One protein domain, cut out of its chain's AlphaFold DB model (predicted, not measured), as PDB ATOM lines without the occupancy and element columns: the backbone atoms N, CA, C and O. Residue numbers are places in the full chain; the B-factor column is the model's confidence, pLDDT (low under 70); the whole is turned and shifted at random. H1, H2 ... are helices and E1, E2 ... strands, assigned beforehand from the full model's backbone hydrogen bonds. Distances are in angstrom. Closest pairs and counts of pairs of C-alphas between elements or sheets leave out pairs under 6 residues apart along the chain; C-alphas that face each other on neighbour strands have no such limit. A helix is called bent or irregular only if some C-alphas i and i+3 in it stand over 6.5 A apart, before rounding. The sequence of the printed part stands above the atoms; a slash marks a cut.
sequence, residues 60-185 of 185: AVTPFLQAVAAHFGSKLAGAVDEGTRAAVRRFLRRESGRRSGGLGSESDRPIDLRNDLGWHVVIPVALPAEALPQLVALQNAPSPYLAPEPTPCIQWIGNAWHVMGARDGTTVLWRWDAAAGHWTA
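This is residues 60 to 185 of the 185 residues of an uncharacterized protein of Streptomyces sp. Ru73 (UniProt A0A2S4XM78). A strongly twisted, curled sheet of six strands has H3 over its inner strands, while H1 and H2 stand loosely side by side beyond its E1 edge, reaching it with residues 61 to 64 and 92 to 99. The antiparallel strands E3 to E6 extend away from these two helices. The 126 printed residues include three named helices and six named strands, in the order H1 H2 E1 E2 H3 E3 E4 E5 E6; the mixed sheet runs E1 E2 E3 E4 E5 E6, with E2 and E3 parallel and the other neighbours antiparallel. The class is mixed, helices and strands; the whole is compact, with a radius of gyration of the C-alphas of 15.0 A and spans of 43 by 37 by 24 A.

Start at H1, residues 61 to 75, and go on to H2, residues 82 to 99: they are close but not clearly touching, their closest C-alphas, Lys 75 and Thr 84, being 7.2 A apart, at a shallow tilt of 27 degrees, opposite ways. H2 only grazes the sheet; its closest C-alpha pair with E1, residues 111 to 114, is Ser 96 and Ile 111, 5.9 A. H1 stands up from the sheet at 58 degrees. E1 forms a hairpin with E2, residues 120 to 123, where N 113 and O 121 are 2.8 A apart. Next, H3, residues 131 to 140, is on the sheet at a height of 8.3 A. E3, residues 153 to 157, is parallel to E2, with N 122 and O 154 2.9 A apart; E2, H3 and E3 form a strand-helix-strand unit, two parallel neighbour strands with a helix between, its crossover left-handed. E4, residues 160 to 167, E5, residues 170 to 177, and E6, residues 182 to 184, complete a meander from E3, each strand the antiparallel neighbour of the one before: look at N 155 and O 162, 2.9 A, N 165 and O 172, 3.1 A, and N 175 and O 184, 2.8 A. Of the O i to N i+4 pairs, 9 of 11 are within hydrogen-bond range in H1, 13 of 14 in H2 and 5 of 6 in H3.

Find C-alpha 61 at (-22.259, -20.000, -33.433), where H1 begins; it spans 19.8 A and is irregular, C-alphas 71 and 74 being 9.6 A apart. H2 spans 26.1 A, H3 14.8 A, E4 20.9 A and E5 22.1 A. E6 ends at C-alpha 184, (-44.216, -21.343, -35.204).

The C-alphas farthest apart, Gly 83 and Gly 169, are 45.2 A apart. The printed part has no cut; the links H2 to E1 and H3 to E3 are long. Look for pLDDT under 70 at residues 74 to 79 and 97 to 108.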
ATOM      1  N   ALA A  60     -18.390 -22.964 -33.594       79.06
ATOM      2  CA  ALA A  60     -19.490 -22.601 -32.713       79.06
ATOM      3  C   ALA A  60     -20.167 -21.299 -33.197       79.06
ATOM      4  O   ALA A  60     -19.498 -20.376 -33.677       79.06
ATOM      5  N   VAL A  61     -21.492 -21.203 -33.062       80.31
ATOM      6  CA  VAL A  61     -22.259 -20.000 -33.433       80.31
ATOM      7  C   VAL A  61     -21.834 -18.796 -32.588       80.31
ATOM      8  O   VAL A  61     -21.687 -17.691 -33.107       80.31
ATOM      9  N   THR A  62     -21.564 -19.007 -31.304       78.38
ATOM     10  CA  THR A  62     -21.191 -17.957 -30.350       78.38
ATOM     11  C   THR A  62     -19.960 -17.136 -30.774       78.38
ATOM     12  O   THR A  62     -20.095 -15.918 -30.907       78.38
ATOM     13  N   PRO A  63     -18.777 -17.720 -31.066       78.94
ATOM     14  CA  PRO A  63     -17.621 -16.946 -31.528       78.94
ATOM     15  C   PRO A  63     -17.848 -16.272 -32.889       78.94
ATOM     16  O   PRO A  63     -17.302 -15.197 -33.137       78.94
ATOM     17  N   PHE A  64     -18.682 -16.847 -33.763       81.75
ATOM     18  CA  PHE A  64     -19.074 -16.180 -35.005       81.75
ATOM     19  C   PHE A  64     -19.887 -14.908 -34.720       81.75
ATOM     20  O   PHE A  64     -19.569 -13.839 -35.244       81.75
ATOM     21  N   LEU A  65     -20.888 -14.992 -33.840       81.69
ATOM     22  CA  LEU A  65     -21.695 -13.839 -33.438       81.69
ATOM     23  C   LEU A  65     -20.866 -12.784 -32.698       81.69
ATOM     24  O   LEU A  65     -21.077 -11.593 -32.913       81.69
ATOM     25  N   GLN A  66     -19.882 -13.193 -31.893       82.44
ATOM     26  CA  GLN A  66     -18.929 -12.274 -31.263       82.44
ATOM     27  C   GLN A  66     -18.096 -11.513 -32.301       82.44
ATOM     28  O   GLN A  66     -17.939 -10.299 -32.178       82.44
ATOM     29  N   ALA A  67     -17.607 -12.182 -33.351       82.06
ATOM     30  CA  ALA A  67     -16.882 -11.520 -34.436       82.06
ATOM     31  C   ALA A  67     -17.779 -10.530 -35.200       82.06
ATOM     32  O   ALA A  67     -17.366  -9.403 -35.476       82.06
ATOM     33  N   VAL A  68     -19.027 -10.911 -35.489       81.69
ATOM     34  CA  VAL A  68     -20.021 -10.023 -36.117       81.69
ATOM     35  C   VAL A  68     -20.295  -8.802 -35.234       81.69
ATOM     36  O   VAL A  68     -20.249  -7.670 -35.717       81.69
ATOM     37  N   ALA A  69     -20.518  -9.005 -33.935       81.38
ATOM     38  CA  ALA A  69     -20.738  -7.926 -32.979       81.38
ATOM     39  C   ALA A  69     -19.515  -7.003 -32.862       81.38
ATOM     40  O   ALA A  69     -19.674  -5.787 -32.835       81.38
ATOM     41  N   ALA A  70     -18.295  -7.544 -32.876       80.69
ATOM     42  CA  ALA A  70     -17.071  -6.746 -32.865       80.69
ATOM     43  C   ALA A  70     -16.898  -5.909 -34.149       80.69
ATOM     44  O   ALA A  70     -16.418  -4.778 -34.088       80.69
ATOM     45  N   HIS A  71     -17.300  -6.440 -35.308       78.25
ATOM     46  CA  HIS A  71     -17.159  -5.755 -36.595       78.25
ATOM     47  C   HIS A  71     -18.243  -4.708 -36.869       78.25
ATOM     48  O   HIS A  71     -17.955  -3.683 -37.489       78.25
ATOM     49  N   PHE A  72     -19.478  -4.962 -36.440       77.19
ATOM     50  CA  PHE A  72     -20.631  -4.135 -36.801       77.19
ATOM     51  C   PHE A  72     -21.292  -3.437 -35.606       77.19
ATOM     52  O   PHE A  72     -21.934  -2.405 -35.796       77.19
ATOM     53  N   GLY A  73     -21.094  -3.935 -34.383       73.50
ATOM     54  CA  GLY A  73     -21.507  -3.292 -33.135       73.50
ATOM     55  C   GLY A  73     -22.950  -2.785 -33.152       73.50
ATOM     56  O   GLY A  73     -23.881  -3.496 -33.532       73.50
ATOM     57  N   SER A  74     -23.125  -1.516 -32.781       65.69
ATOM     58  CA  SER A  74     -24.421  -0.829 -32.737       65.69
ATOM     59  C   SER A  74     -25.106  -0.664 -34.102       65.69
ATOM     60  O   SER A  74     -26.310  -0.422 -34.134       65.69
ATOM     61  N   LYS A  75     -24.398  -0.831 -35.231       67.75
ATOM     62  CA  LYS A  75     -24.993  -0.689 -36.575       67.75
ATOM     63  C   LYS A  75     -25.988  -1.800 -36.903       67.75
ATOM     64  O   LYS A  75     -26.933  -1.561 -37.640       67.75
ATOM     65  N   LEU A  76     -25.790  -2.994 -36.339       68.38
ATOM     66  CA  LEU A  76     -26.746  -4.102 -36.454       68.38
ATOM     67  C   LEU A  76     -27.920  -3.982 -35.474       68.38
ATOM     68  O   LEU A  76     -28.954  -4.600 -35.699       68.38
ATOM     69  N   ALA A  77     -27.766  -3.199 -34.402       60.78
ATOM     70  CA  ALA A  77     -28.827  -2.934 -33.430       60.78
ATOM     71  C   ALA A  77     -29.747  -1.767 -33.847       60.78
ATOM     72  O   ALA A  77     -30.839  -1.625 -33.305       60.78
ATOM     73  N   GLY A  78     -29.296  -0.922 -34.782       64.94
ATOM     74  CA  GLY A  78     -30.056   0.195 -35.342       64.94
ATOM     75  C   GLY A  78     -30.665  -0.107 -36.714       64.94
ATOM     76  O   GLY A  78     -30.783  -1.256 -37.135       64.94
ATOM     77  N   ALA A  79     -31.043   0.949 -37.440       69.81
ATOM     78  CA  ALA A  79     -31.496   0.818 -38.820       69.81
ATOM     79  C   ALA A  79     -30.331   0.366 -39.715       69.81
ATOM     80  O   ALA A  79     -29.354   1.094 -39.895       69.81
ATOM     81  N   VAL A  80     -30.447  -0.834 -40.282       78.06
ATOM     82  CA  VAL A  80     -29.475  -1.371 -41.234       78.06
ATOM     83  C   VAL A  80     -29.577  -0.579 -42.542       78.06
ATOM     84  O   VAL A  80     -30.546  -0.704 -43.297       78.06
ATOM     85  N   ASP A  81     -28.577   0.256 -42.809       81.25
ATOM     86  CA  ASP A  81     -28.447   1.005 -44.059       81.25
ATOM     87  C   ASP A  81     -27.780   0.169 -45.169       81.25
ATOM     88  O   ASP A  81     -27.247  -0.922 -44.942       81.25
ATOM     89  N   GLU A  82     -27.802   0.674 -46.407       82.88
ATOM     90  CA  GLU A  82     -27.233  -0.056 -47.548       82.88
ATOM     91  C   GLU A  82     -25.714  -0.257 -47.425       82.88
ATOM     92  O   GLU A  82     -25.182  -1.291 -47.834       82.88
ATOM     93  N   GLY A  83     -25.015   0.689 -46.788       81.75
ATOM     94  CA  GLY A  83     -23.590   0.562 -46.487       81.75
ATOM     95  C   GLY A  83     -23.298  -0.620 -45.559       81.75
ATOM     96  O   GLY A  83     -22.379  -1.401 -45.811       81.75
ATOM     97  N   THR A  84     -24.122  -0.805 -44.528       82.50
ATOM     98  CA  THR A  84     -24.044  -1.929 -43.590       82.50
ATOM     99  C   THR A  84     -24.371  -3.242 -44.293       82.50
ATOM    100  O   THR A  84     -23.623  -4.207 -44.128       82.50
ATOM    101  N   ARG A  85     -25.393  -3.284 -45.163       84.25
ATOM    102  CA  ARG A  85     -25.688  -4.481 -45.980       84.25
ATOM    103  C   ARG A  85     -24.506  -4.884 -46.854       84.25
ATOM    104  O   ARG A  85     -24.119  -6.052 -46.876       84.25
ATOM    105  N   ALA A  86     -23.900  -3.929 -47.559       84.38
ATOM    106  CA  ALA A  86     -22.737  -4.194 -48.401       84.38
ATOM    107  C   ALA A  86     -21.539  -4.704 -47.586       84.38
ATOM    108  O   ALA A  86     -20.871  -5.661 -47.990       84.38
ATOM    109  N   ALA A  87     -21.294  -4.111 -46.418       83.38
ATOM    110  CA  ALA A  87     -20.218  -4.519 -45.529       83.38
ATOM    111  C   ALA A  87     -20.442  -5.925 -44.942       83.38
ATOM    112  O   ALA A  87     -19.503  -6.722 -44.923       83.38
ATOM    113  N   VAL A  88     -21.674  -6.269 -44.547       85.31
ATOM    114  CA  VAL A  88     -22.046  -7.619 -44.087       85.31
ATOM    115  C   VAL A  88     -21.847  -8.650 -45.194       85.31
ATOM    116  O   VAL A  88     -21.167  -9.650 -44.972       85.31
ATOM    117  N   ARG A  89     -22.339  -8.389 -46.413       86.06
ATOM    118  CA  ARG A  89     -22.121  -9.285 -47.565       86.06
ATOM    119  C   ARG A  89     -20.631  -9.530 -47.809       86.06
ATOM    120  O   ARG A  89     -20.208 -10.668 -48.003       86.06
ATOM    121  N   ARG A  90     -19.811  -8.475 -47.758       84.50
ATOM    122  CA  ARG A  90     -18.352  -8.589 -47.905       84.50
ATOM    123  C   ARG A  90     -17.718  -9.390 -46.767       84.50
ATOM    124  O   ARG A  90     -16.798 -10.164 -47.019       84.50
ATOM    125  N   PHE A  91     -18.188  -9.207 -45.535       84.88
ATOM    126  CA  PHE A  91     -17.723  -9.969 -44.379       84.88
ATOM    127  C   PHE A  91     -18.024 -11.462 -44.538       84.88
ATOM    128  O   PHE A  91     -17.104 -12.267 -44.434       84.88
ATOM    129  N   LEU A  92     -19.261 -11.828 -44.890       85.62
ATOM    130  CA  LEU A  92     -19.660 -13.224 -45.095       85.62
ATOM    131  C   LEU A  92     -18.875 -13.886 -46.236       85.62
ATOM    132  O   LEU A  92     -18.362 -14.986 -46.056       85.62
ATOM    133  N   ARG A  93     -18.688 -13.188 -47.367       83.88
ATOM    134  CA  ARG A  93     -17.819 -13.647 -48.472       83.88
ATOM    135  C   ARG A  93     -16.377 -13.886 -48.026       83.88
ATOM    136  O   ARG A  93     -15.715 -14.813 -48.483       83.88
ATOM    137  N   ARG A  94     -15.855 -13.024 -47.151       81.25
ATOM    138  CA  ARG A  94     -14.489 -13.160 -46.636       81.25
ATOM    139  C   ARG A  94     -14.371 -14.337 -45.676       81.25
ATOM    140  O   ARG A  94     -13.377 -15.056 -45.735       81.25
ATOM    141  N   GLU A  95     -15.354 -14.517 -44.803       78.56
ATOM    142  CA  GLU A  95     -15.396 -15.641 -43.870       78.56
ATOM    143  C   GLU A  95     -15.558 -16.976 -44.600       78.56
ATOM    144  O   GLU A  95     -14.846 -17.919 -44.262       78.56
ATOM    145  N   SER A  96     -16.384 -17.053 -45.649       77.62
ATOM    146  CA  SER A  96     -16.475 -18.254 -46.490       77.62
ATOM    147  C   SER A  96     -15.151 -18.543 -47.217       77.62
ATOM    148  O   SER A  96     -14.653 -19.669 -47.181       77.62
ATOM    149  N   GLY A  97     -14.517 -17.520 -47.804       68.44
ATOM    150  CA  GLY A  97     -13.258 -17.660 -48.546       68.44
ATOM    151  C   GLY A  97     -12.051 -18.049 -47.684       68.44
ATOM    152  O   GLY A  97     -11.259 -18.901 -48.081       68.44
ATOM    153  N   ARG A  98     -11.918 -17.485 -46.475       69.00
ATOM    154  CA  ARG A  98     -10.837 -17.832 -45.529       69.00
ATOM    155  C   ARG A  98     -10.866 -19.296 -45.100       69.00
ATOM    156  O   ARG A  98      -9.822 -19.854 -44.777       69.00
ATOM    157  N   ARG A  99     -12.051 -19.902 -45.079       65.12
ATOM    158  CA  ARG A  99     -12.270 -21.255 -44.560       65.12
ATOM    159  C   ARG A  99     -12.101 -22.341 -45.618       65.12
ATOM    160  O   ARG A  99     -11.921 -23.496 -45.257       65.12
ATOM    161  N   SER A 100     -12.108 -21.986 -46.906       58.75
ATOM    162  CA  SER A 100     -12.055 -22.974 -47.992       58.75
ATOM    163  C   SER A 100     -10.640 -23.401 -48.416       58.75
ATOM    164  O   SER A 100     -10.531 -24.250 -49.293       58.75
ATOM    165  N   GLY A 101      -9.572 -22.857 -47.813       51.84
ATOM    166  CA  GLY A 101      -8.207 -23.421 -47.809       51.84
ATOM    167  C   GLY A 101      -7.505 -23.727 -49.147       51.84
ATOM    168  O   GLY A 101      -6.373 -24.200 -49.119       51.84
ATOM    169  N   GLY A 102      -8.105 -23.472 -50.311       46.38
ATOM    170  CA  GLY A 102      -7.574 -23.932 -51.591       46.38
ATOM    171  C   GLY A 102      -8.052 -23.113 -52.784       46.38
ATOM    172  O   GLY A 102      -9.154 -22.568 -52.790       46.38
ATOM    173  N   LEU A 103      -7.178 -23.038 -53.789       47.38
ATOM    174  CA  LEU A 103      -7.368 -22.446 -55.114       47.38
ATOM    175  C   LEU A 103      -8.580 -23.080 -55.822       47.38
ATOM    176  O   LEU A 103      -8.442 -24.052 -56.557       47.38
ATOM    177  N   GLY A 104      -9.779 -22.558 -55.585       45.78
ATOM    178  CA  GLY A 104     -10.988 -23.058 -56.228       45.78
ATOM    179  C   GLY A 104     -12.176 -22.144 -55.973       45.78
ATOM    180  O   GLY A 104     -12.744 -22.183 -54.892       45.78
ATOM    181  N   SER A 105     -12.509 -21.346 -56.991       46.94
ATOM    182  CA  SER A 105     -13.698 -20.494 -57.158       46.94
ATOM    183  C   SER A 105     -14.184 -19.736 -55.912       46.94
ATOM    184  O   SER A 105     -14.817 -20.280 -55.008       46.94
ATOM    185  N   GLU A 106     -13.905 -18.436 -55.897       52.31
ATOM    186  CA  GLU A 106     -14.260 -17.505 -54.834       52.31
ATOM    187  C   GLU A 106     -15.742 -17.588 -54.393       52.31
ATOM    188  O   GLU A 106     -16.667 -17.265 -55.131       52.31
ATOM    189  N   SER A 107     -15.931 -17.806 -53.089       60.00
ATOM    190  CA  SER A 107     -16.753 -16.953 -52.209       60.00
ATOM    191  C   SER A 107     -18.264 -17.172 -52.016       60.00
ATOM    192  O   SER A 107     -18.815 -16.444 -51.196       60.00
ATOM    193  N   ASP A 108     -18.922 -18.179 -52.603       66.56
ATOM    194  CA  ASP A 108     -20.387 -18.378 -52.425       66.56
ATOM    195  C   ASP A 108     -20.811 -19.611 -51.592       66.56
ATOM    196  O   ASP A 108     -22.002 -19.893 -51.457       66.56
ATOM    197  N   ARG A 109     -19.869 -20.337 -50.971       77.25
ATOM    198  CA  ARG A 109     -20.222 -21.456 -50.074       77.25
ATOM    199  C   ARG A 109     -20.853 -20.952 -48.771       77.25
ATOM    200  O   ARG A 109     -20.331 -19.985 -48.207       77.25
ATOM    201  N   PRO A 110     -21.923 -21.597 -48.271       82.69
ATOM    202  CA  PRO A 110     -22.494 -21.246 -46.981       82.69
ATOM    203  C   PRO A 110     -21.480 -21.478 -45.856       82.69
ATOM    204  O   PRO A 110     -20.554 -22.280 -45.971       82.69
ATOM    205  N   ILE A 111     -21.645 -20.727 -44.775       85.06
ATOM    206  CA  ILE A 111     -20.882 -20.902 -43.546       85.06
ATOM    207  C   ILE A 111     -21.672 -21.861 -42.662       85.06
ATOM    208  O   ILE A 111     -22.767 -21.526 -42.207       85.06
ATOM    209  N   ASP A 112     -21.090 -23.024 -42.407       87.06
ATOM    210  CA  ASP A 112     -21.642 -24.032 -41.509       87.06
ATOM    211  C   ASP A 112     -21.183 -23.769 -40.069       87.06
ATOM    212  O   ASP A 112     -19.985 -23.652 -39.774       87.06
ATOM    213  N   LEU A 113     -22.144 -23.659 -39.156       88.44
ATOM    214  CA  LEU A 113     -21.923 -23.437 -37.730       88.44
ATOM    215  C   LEU A 113     -22.663 -24.487 -36.896       88.44
ATOM    216  O   LEU A 113     -23.581 -25.157 -37.364       88.44
ATOM    217  N   ARG A 114     -22.284 -24.596 -35.623       89.06
ATOM    218  CA  ARG A 114     -22.957 -25.437 -34.631       89.06
ATOM    219  C   ARG A 114     -23.325 -24.608 -33.408       89.06
ATOM    220  O   ARG A 114     -22.485 -23.866 -32.900       89.06
ATOM    221  N   ASN A 115     -24.575 -24.669 -32.965       86.69
ATOM    222  CA  ASN A 115     -24.968 -23.997 -31.724       86.69
ATOM    223  C   ASN A 115     -24.606 -24.840 -30.488       86.69
ATOM    224  O   ASN A 115     -24.177 -25.989 -30.609       86.69
ATOM    225  N   ASP A 116     -24.819 -24.278 -29.299       84.25
ATOM    226  CA  ASP A 116     -24.505 -24.943 -28.026       84.25
ATOM    227  C   ASP A 116     -25.399 -26.172 -27.757       84.25
ATOM    228  O   ASP A 116     -25.015 -27.076 -27.019       84.25
ATOM    229  N   LEU A 117     -26.562 -26.256 -28.416       84.25
ATOM    230  CA  LEU A 117     -27.452 -27.426 -28.408       84.25
ATOM    231  C   LEU A 117     -27.031 -28.506 -29.419       84.25
ATOM    232  O   LEU A 117     -27.701 -29.527 -29.566       84.25
ATOM    233  N   GLY A 118     -25.936 -28.283 -30.145       85.56
ATOM    234  CA  GLY A 118     -25.421 -29.189 -31.159       85.56
ATOM    235  C   GLY A 118     -26.154 -29.149 -32.502       85.56
ATOM    236  O   GLY A 118     -25.817 -29.955 -33.364       85.56
ATOM    237  N   TRP A 119     -27.106 -28.235 -32.697       90.75
ATOM    238  CA  TRP A 119     -27.831 -28.048 -33.953       90.75
ATOM    239  C   TRP A 119     -26.936 -27.401 -34.997       90.75
ATOM    240  O   TRP A 119     -26.114 -26.529 -34.694       90.75
ATOM    241  N   HIS A 120     -27.139 -27.811 -36.241       91.81
ATOM    242  CA  HIS A 120     -26.460 -27.247 -37.388       91.81
ATOM    243  C   HIS A 120     -27.092 -25.903 -37.766       91.81
ATOM    244  O   HIS A 120     -28.314 -25.771 -37.753       91.81
ATOM    245  N   VAL A 121     -26.285 -24.896 -38.095       91.25
ATOM    246  CA  VAL A 121     -26.754 -23.584 -38.555       91.25
ATOM    247  C   VAL A 121     -26.042 -23.232 -39.851       91.25
ATOM    248  O   VAL A 121     -24.826 -23.054 -39.864       91.25
ATOM    249  N   VAL A 122     -26.808 -23.088 -40.927       91.44
ATOM    250  CA  VAL A 122     -26.300 -22.777 -42.263       91.44
ATOM    251  C   VAL A 122     -26.518 -21.295 -42.552       91.44
ATOM    252  O   VAL A 122     -27.655 -20.819 -42.624       91.44
ATOM    253  N   ILE A 123     -25.426 -20.555 -42.743       89.31
ATOM    254  CA  ILE A 123     -25.461 -19.134 -43.093       89.31
ATOM    255  C   ILE A 123     -25.090 -18.962 -44.571       89.31
ATOM    256  O   ILE A 123     -23.912 -19.075 -44.922       89.31
ATOM    257  N   PRO A 124     -26.048 -18.652 -45.462       88.00
ATOM    258  CA  PRO A 124     -25.723 -18.344 -46.846       88.00
ATOM    259  C   PRO A 124     -24.924 -17.039 -46.938       88.00
ATOM    260  O   PRO A 124     -25.150 -16.088 -46.196       88.00
ATOM    261  N   VAL A 125     -24.023 -16.944 -47.912       85.12
ATOM    262  CA  VAL A 125     -23.233 -15.720 -48.153       85.12
ATOM    263  C   VAL A 125     -24.119 -14.526 -48.534       85.12
ATOM    264  O   VAL A 125     -23.796 -13.376 -48.237       85.12
ATOM    265  N   ALA A 126     -25.263 -14.805 -49.159       85.56
ATOM    266  CA  ALA A 126     -26.276 -13.822 -49.519       85.56
ATOM    267  C   ALA A 126     -27.236 -13.469 -48.363       85.56
ATOM    268  O   ALA A 126     -28.260 -12.835 -48.615       85.56
ATOM    269  N   LEU A 127     -26.940 -13.879 -47.120       88.12
ATOM    270  CA  LEU A 127     -27.794 -13.596 -45.966       88.12
ATOM    271  C   LEU A 127     -28.040 -12.075 -45.833       88.12
ATOM    272  O   LEU A 127     -27.075 -11.302 -45.789       88.12
ATOM    273  N   PRO A 128     -29.308 -11.632 -45.732       88.25
ATOM    274  CA  PRO A 128     -29.628 -10.246 -45.417       88.25
ATOM    275  C   PRO A 128     -29.040  -9.840 -44.064       88.25
ATOM    276  O   PRO A 128     -29.044 -10.615 -43.107       88.25
ATOM    277  N   ALA A 129     -28.559  -8.604 -43.953       87.19
ATOM    278  CA  ALA A 129     -27.954  -8.125 -42.712       87.19
ATOM    279  C   ALA A 129     -28.961  -8.089 -41.548       87.19
ATOM    280  O   ALA A 129     -28.583  -8.319 -40.404       87.19
ATOM    281  N   GLU A 130     -30.246  -7.896 -41.841       87.12
ATOM    282  CA  GLU A 130     -31.362  -7.918 -40.892       87.12
ATOM    283  C   GLU A 130     -31.595  -9.300 -40.260       87.12
ATOM    284  O   GLU A 130     -32.212  -9.402 -39.200       87.12
ATOM    285  N   ALA A 131     -31.094 -10.370 -40.882       90.19
ATOM    286  CA  ALA A 131     -31.213 -11.727 -40.358       90.19
ATOM    287  C   ALA A 131     -30.175 -12.034 -39.265       90.19
ATOM    288  O   ALA A 131     -30.417 -12.895 -38.418       90.19
ATOM    289  N   LEU A 132     -29.031 -11.335 -39.251       88.31
ATOM    290  CA  LEU A 132     -27.959 -11.570 -38.275       88.31
ATOM    291  C   LEU A 132     -28.375 -11.242 -36.829       88.31
ATOM    292  O   LEU A 132     -28.143 -12.085 -35.961       88.31
ATOM    293  N   PRO A 133     -29.027 -10.099 -36.530       86.06
ATOM    294  CA  PRO A 133     -29.552  -9.836 -35.190       86.06
ATOM    295  C   PRO A 133     -30.569 -10.889 -34.742       86.06
ATOM    296  O   PRO A 133     -30.579 -11.290 -33.580       86.06
ATOM    297  N   GLN A 134     -31.393 -11.391 -35.668       89.75
ATOM    298  CA  GLN A 134     -32.368 -12.439 -35.362       89.75
ATOM    299  C   GLN A 134     -31.688 -13.754 -34.979       89.75
ATOM    300  O   GLN A 134     -32.194 -14.461 -34.115       89.75
ATOM    301  N   LEU A 135     -30.526 -14.064 -35.564       88.31
ATOM    302  CA  LEU A 135     -29.759 -15.247 -35.180       88.31
ATOM    303  C   LEU A 135     -29.292 -15.162 -33.718       88.31
ATOM    304  O   LEU A 135     -29.328 -16.167 -33.018       88.31
ATOM    305  N   VAL A 136     -28.923 -13.969 -33.233       85.19
ATOM    306  CA  VAL A 136     -28.598 -13.743 -31.812       85.19
ATOM    307  C   VAL A 136     -29.819 -13.996 -30.926       85.19
ATOM    308  O   VAL A 136     -29.707 -14.669 -29.903       85.19
ATOM    309  N   ALA A 137     -30.991 -13.487 -31.314       86.62
ATOM    310  CA  ALA A 137     -32.231 -13.717 -30.571       86.62
ATOM    311  C   ALA A 137     -32.592 -15.211 -30.522       86.62
ATOM    312  O   ALA A 137     -32.919 -15.734 -29.462       86.62
ATOM    313  N   LEU A 138     -32.440 -15.910 -31.649       87.75
ATOM    314  CA  LEU A 138     -32.723 -17.334 -31.796       87.75
ATOM    315  C   LEU A 138     -31.845 -18.203 -30.887       87.75
ATOM    316  O   LEU A 138     -32.355 -19.143 -30.290       87.75
ATOM    317  N   GLN A 139     -30.554 -17.880 -30.729       84.00
ATOM    318  CA  GLN A 139     -29.660 -18.609 -29.811       84.00
ATOM    319  C   GLN A 139     -30.123 -18.558 -28.347       84.00
ATOM    320  O   GLN A 139     -29.821 -19.466 -27.581       84.00
ATOM    321  N   ASN A 140     -30.847 -17.504 -27.963       81.38
ATOM    322  CA  ASN A 140     -31.355 -17.316 -26.604       81.38
ATOM    323  C   ASN A 140     -32.815 -17.766 -26.442       81.38
ATOM    324  O   ASN A 140     -33.351 -17.744 -25.334       81.38
ATOM    325  N   ALA A 141     -33.479 -18.131 -27.538       85.69
ATOM    326  CA  ALA A 141     -34.876 -18.515 -27.525       85.69
ATOM    327  C   ALA A 141     -35.051 -19.976 -27.088       85.69
ATOM    328  O   ALA A 141     -34.196 -20.813 -27.388       85.69
ATOM    329  N   PRO A 142     -36.180 -20.328 -26.447       85.62
ATOM    330  CA  PRO A 142     -36.524 -21.722 -26.218       85.62
ATOM    331  C   PRO A 142     -36.588 -22.484 -27.545       85.62
ATOM    332  O   PRO A 142     -37.358 -22.141 -28.446       85.62
ATOM    333  N   SER A 143     -35.774 -23.528 -27.658       84.50
ATOM    334  CA  SER A 143     -35.774 -24.405 -28.821       84.50
ATOM    335  C   SER A 143     -37.069 -25.215 -28.915       84.50
ATOM    336  O   SER A 143     -37.545 -25.711 -27.890       84.50
ATOM    337  N   PRO A 144     -37.636 -25.420 -30.122       88.94
ATOM    338  CA  PRO A 144     -38.711 -26.382 -30.300       88.94
ATOM    339  C   PRO A 144     -38.227 -27.773 -29.894       88.94
ATOM    340  O   PRO A 144     -37.059 -28.124 -30.069       88.94
ATOM    341  N   TYR A 145     -39.144 -28.573 -29.356       90.56
ATOM    342  CA  TYR A 145     -38.858 -29.958 -29.011       90.56
ATOM    343  C   TYR A 145     -38.651 -30.775 -30.292       90.56
ATOM    344  O   TYR A 145     -39.611 -31.077 -31.007       90.56
ATOM    345  N   LEU A 146     -37.388 -31.089 -30.579       91.62
ATOM    346  CA  LEU A 146     -36.934 -31.876 -31.721       91.62
ATOM    347  C   LEU A 146     -36.065 -33.029 -31.215       91.62
ATOM    348  O   LEU A 146     -35.354 -32.899 -30.217       91.62
ATOM    349  N   ALA A 147     -36.117 -34.156 -31.915       89.25
ATOM    350  CA  ALA A 147     -35.212 -35.269 -31.700       89.25
ATOM    351  C   ALA A 147     -33.763 -34.848 -32.015       89.25
ATOM    352  O   ALA A 147     -33.544 -34.022 -32.906       89.25
ATOM    353  N   PRO A 148     -32.768 -35.415 -31.309       86.38
ATOM    354  CA  PRO A 148     -31.361 -35.110 -31.552       86.38
ATOM    355  C   PRO A 148     -30.850 -35.689 -32.876       86.38
ATOM    356  O   PRO A 148     -29.899 -35.152 -33.432       86.38
ATOM    357  N   GLU A 149     -31.477 -36.762 -33.372       88.00
ATOM    358  CA  GLU A 149     -31.135 -37.396 -34.642       88.00
ATOM    359  C   GLU A 149     -32.374 -37.546 -35.543       88.00
ATOM    360  O   GLU A 149     -33.408 -38.037 -35.071       88.00
ATOM    361  N   PRO A 150     -32.289 -37.154 -36.831       88.06
ATOM    362  CA  PRO A 150     -31.169 -36.433 -37.448       88.06
ATOM    363  C   PRO A 150     -30.936 -35.060 -36.799       88.06
ATOM    364  O   PRO A 150     -31.890 -34.415 -36.357       88.06
ATOM    365  N   THR A 151     -29.672 -34.624 -36.744       90.12
ATOM    366  CA  THR A 151     -29.290 -33.331 -36.149       90.12
ATOM    367  C   THR A 151     -30.133 -32.188 -36.739       90.12
ATOM    368  O   THR A 151     -30.105 -31.988 -37.959       90.12
ATOM    369  N   PRO A 152     -30.860 -31.404 -35.914       93.38
ATOM    370  CA  PRO A 152     -31.659 -30.290 -36.410       93.38
ATOM    371  C   PRO A 152     -30.822 -29.256 -37.167       93.38
ATOM    372  O   PRO A 152     -29.699 -28.936 -36.769       93.38
ATOM    373  N   CYS A 153     -31.387 -28.712 -38.243       93.69
ATOM    374  CA  CYS A 153     -30.727 -27.762 -39.131       93.69
ATOM    375  C   CYS A 153     -31.497 -26.440 -39.181       93.69
ATOM    376  O   CYS A 153     -32.663 -26.407 -39.580       93.69
ATOM    377  N   ILE A 154     -30.838 -25.351 -38.787       94.50
ATOM    378  CA  ILE A 154     -31.331 -23.979 -38.874       94.50
ATOM    379  C   ILE A 154     -30.810 -23.341 -40.162       94.50
ATOM    380  O   ILE A 154     -29.606 -23.323 -40.410       94.50
ATOM    381  N   GLN A 155     -31.702 -22.751 -40.951       94.25
ATOM    382  CA  GLN A 155     -31.354 -22.084 -42.202       94.25
ATOM    383  C   GLN A 155     -32.233 -20.864 -42.462       94.25
ATOM    384  O   GLN A 155     -33.391 -20.803 -42.044       94.25
ATOM    385  N   TRP A 156     -31.689 -19.883 -43.177       93.56
ATOM    386  CA  TRP A 156     -32.462 -18.744 -43.657       93.56
ATOM    387  C   TRP A 156     -33.144 -19.092 -44.982       93.56
ATOM    388  O   TRP A 156     -32.463 -19.365 -45.969       93.56
ATOM    389  N   ILE A 157     -34.479 -19.057 -45.020       90.81
ATOM    390  CA  ILE A 157     -35.273 -19.354 -46.223       90.81
ATOM    391  C   ILE A 157     -36.240 -18.204 -46.474       90.81
ATOM    392  O   ILE A 157     -37.046 -17.858 -45.608       90.81
ATOM    393  N   GLY A 158     -36.168 -17.615 -47.668       90.25
ATOM    394  CA  GLY A 158     -36.971 -16.452 -48.031       90.25
ATOM    395  C   GLY A 158     -36.636 -15.256 -47.138       90.25
ATOM    396  O   GLY A 158     -35.662 -14.545 -47.382       90.25
ATOM    397  N   ASN A 159     -37.445 -15.046 -46.101       91.56
ATOM    398  CA  ASN A 159     -37.366 -13.906 -45.189       91.56
ATOM    399  C   ASN A 159     -37.382 -14.286 -43.697       91.56
ATOM    400  O   ASN A 159     -37.640 -13.417 -42.863       91.56
ATOM    401  N   ALA A 160     -37.164 -15.556 -43.358       94.19
ATOM    402  CA  ALA A 160     -37.167 -16.004 -41.971       94.19
ATOM    403  C   ALA A 160     -36.185 -17.151 -41.730       94.19
ATOM    404  O   ALA A 160     -35.886 -17.959 -42.621       94.19
ATOM    405  N   TRP A 161     -35.733 -17.254 -40.483       95.75
ATOM    406  CA  TRP A 161     -35.061 -18.448 -39.996       95.75
ATOM    407  C   TRP A 161     -36.061 -19.593 -39.906       95.75
ATOM    408  O   TRP A 161     -37.185 -19.420 -39.443       95.75
ATOM    409  N   HIS A 162     -35.638 -20.764 -40.348       95.56
ATOM    410  CA  HIS A 162     -36.378 -22.000 -40.200       95.56
ATOM    411  C   HIS A 162     -35.492 -23.019 -39.508       95.56
ATOM    412  O   HIS A 162     -34.284 -23.015 -39.730       95.56
ATOM    413  N   VAL A 163     -36.089 -23.903 -38.717       95.31
ATOM    414  CA  VAL A 163     -35.427 -25.111 -38.231       95.31
ATOM    415  C   VAL A 163     -36.168 -26.337 -38.734       95.31
ATOM    416  O   VAL A 163     -37.386 -26.445 -38.601       95.31
ATOM    417  N   MET A 164     -35.417 -27.253 -39.330       95.06
ATOM    418  CA  MET A 164     -35.891 -28.566 -39.739       95.06
ATOM    419  C   MET A 164     -35.303 -29.617 -38.804       95.06
ATOM    420  O   MET A 164     -34.118 -29.570 -38.481       95.06
ATOM    421  N   GLY A 165     -36.118 -30.574 -38.383       93.50
ATOM    422  CA  GLY A 165     -35.675 -31.698 -37.563       93.50
ATOM    423  C   GLY A 165     -36.731 -32.790 -37.521       93.50
ATOM    424  O   GLY A 165     -37.767 -32.683 -38.178       93.50
ATOM    425  N   ALA A 166     -36.484 -33.838 -36.743       93.94
ATOM    426  CA  ALA A 166     -37.481 -34.873 -36.498       93.94
ATOM    427  C   ALA A 166     -38.227 -34.620 -35.185       93.94
ATOM    428  O   ALA A 166     -37.655 -34.145 -34.208       93.94
ATOM    429  N   ARG A 167     -39.509 -34.972 -35.146       94.06
ATOM    430  CA  ARG A 167     -40.331 -35.039 -33.938       94.06
ATOM    431  C   ARG A 167     -41.288 -36.213 -34.080       94.06
ATOM    432  O   ARG A 167     -41.970 -36.322 -35.092       94.06
ATOM    433  N   ASP A 168     -41.302 -37.100 -33.088       92.88
ATOM    434  CA  ASP A 168     -42.189 -38.271 -33.060       92.88
ATOM    435  C   ASP A 168     -42.110 -39.114 -34.356       92.88
ATOM    436  O   ASP A 168     -43.111 -39.551 -34.916       92.88
ATOM    437  N   GLY A 169     -40.890 -39.288 -34.883       90.12
ATOM    438  CA  GLY A 169     -40.622 -40.035 -36.120       90.12
ATOM    439  C   GLY A 169     -40.976 -39.304 -37.422       90.12
ATOM    440  O   GLY A 169     -40.801 -39.874 -38.494       90.12
ATOM    441  N   THR A 170     -41.438 -38.053 -37.352       92.69
ATOM    442  CA  THR A 170     -41.843 -37.249 -38.514       92.69
ATOM    443  C   THR A 170     -40.931 -36.039 -38.693       92.69
ATOM    444  O   THR A 170     -40.573 -35.376 -37.721       92.69
ATOM    445  N   THR A 171     -40.570 -35.714 -39.937       92.69
ATOM    446  CA  THR A 171     -39.856 -34.467 -40.246       92.69
ATOM    447  C   THR A 171     -40.790 -33.277 -40.070       92.69
ATOM    448  O   THR A 171     -41.852 -33.214 -40.689       92.69
ATOM    449  N   VAL A 172     -40.375 -32.317 -39.253       94.56
ATOM    450  CA  VAL A 172     -41.103 -31.075 -38.993       94.56
ATOM    451  C   VAL A 172     -40.257 -29.876 -39.398       94.56
ATOM    452  O   VAL A 172     -39.027 -29.899 -39.308       94.56
ATOM    453  N   LEU A 173     -40.932 -28.818 -39.839       94.31
ATOM    454  CA  LEU A 173     -40.333 -27.536 -40.179       94.31
ATOM    455  C   LEU A 173     -40.977 -26.470 -39.298       94.31
ATOM    456  O   LEU A 173     -42.193 -26.332 -39.297       94.31
ATOM    457  N   TRP A 174     -40.161 -25.722 -38.568       95.75
ATOM    458  CA  TRP A 174     -40.604 -24.580 -37.779       95.75
ATOM    459  C   TRP A 174     -40.025 -23.309 -38.377       95.75
ATOM    460  O   TRP A 174     -38.874 -23.286 -38.812       95.75
ATOM    461  N   ARG A 175     -40.807 -22.238 -38.361       95.75
ATOM    462  CA  ARG A 175     -40.411 -20.889 -38.755       95.75
ATOM    463  C   ARG A 175     -40.216 -20.026 -37.514       95.75
ATOM    464  O   ARG A 175     -40.988 -20.109 -36.568       95.75
ATOM    465  N   TRP A 176     -39.185 -19.195 -37.512       95.88
ATOM    466  CA  TRP A 176     -38.964 -18.194 -36.478       95.88
ATOM    467  C   TRP A 176     -39.845 -16.971 -36.737       95.88
ATOM    468  O   TRP A 176     -39.756 -16.353 -37.805       95.88
ATOM    469  N   ASP A 177     -40.668 -16.601 -35.760       94.00
ATOM    470  CA  ASP A 177     -41.353 -15.317 -35.726       94.00
ATOM    471  C   ASP A 177     -40.472 -14.306 -34.982       94.00
ATOM    472  O   ASP A 177     -40.378 -14.306 -33.755       94.00
ATOM    473  N   ALA A 178     -39.809 -13.431 -35.739       90.69
ATOM    474  CA  ALA A 178     -38.929 -12.414 -35.172       90.69
ATOM    475  C   ALA A 178     -39.677 -11.326 -34.386       90.69
ATOM    476  O   ALA A 178     -39.076 -10.709 -33.510       90.69
ATOM    477  N   ALA A 179     -40.954 -11.077 -34.695       90.31
ATOM    478  CA  ALA A 179     -41.755 -10.077 -33.995       90.31
ATOM    479  C   ALA A 179     -42.264 -10.624 -32.658       90.31
ATOM    480  O   ALA A 179     -42.254  -9.910 -31.657       90.31
ATOM    481  N   ALA A 180     -42.674 -11.892 -32.641       90.88
ATOM    482  CA  ALA A 180     -43.177 -12.550 -31.441       90.88
ATOM    483  C   ALA A 180     -42.074 -13.213 -30.592       90.88
ATOM    484  O   ALA A 180     -42.303 -13.537 -29.427       90.88
ATOM    485  N   GLY A 181     -40.872 -13.402 -31.147       90.69
ATOM    486  CA  GLY A 181     -39.727 -13.979 -30.443       90.69
ATOM    487  C   GLY A 181     -39.888 -15.467 -30.134       90.69
ATOM    488  O   GLY A 181     -39.388 -15.935 -29.111       90.69
ATOM    489  N   HIS A 182     -40.599 -16.214 -30.982       93.38
ATOM    490  CA  HIS A 182     -40.807 -17.648 -30.802       93.38
ATOM    491  C   HIS A 182     -40.890 -18.404 -32.130       93.38
ATOM    492  O   HIS A 182     -41.027 -17.834 -33.210       93.38
ATOM    493  N   TRP A 183     -40.830 -19.728 -32.038       94.06
ATOM    494  CA  TRP A 183     -41.021 -20.624 -33.170       94.06
ATOM    495  C   TRP A 183     -42.509 -20.868 -33.445       94.06
ATOM    496  O   TRP A 183     -43.314 -20.948 -32.518       94.06
ATOM    497  N   THR A 184     -42.870 -21.010 -34.716       93.62
ATOM    498  CA  THR A 184     -44.216 -21.343 -35.204       93.62
ATOM    499  C   THR A 184     -44.127 -22.492 -36.202       93.62
ATOM    500  O   THR A 184     -43.260 -22.453 -37.077       93.62
ATOM    501  N   ALA A 185     -44.989 -23.498 -36.061       87.00
ATOM    502  CA  ALA A 185     -45.111 -24.603 -37.014       87.00
ATOM    503  C   ALA A 185     -45.926 -24.197 -38.251       87.00
ATOM    504  O   ALA A 185     -46.799 -23.311 -38.104       87.00
TER     505      ALA A 185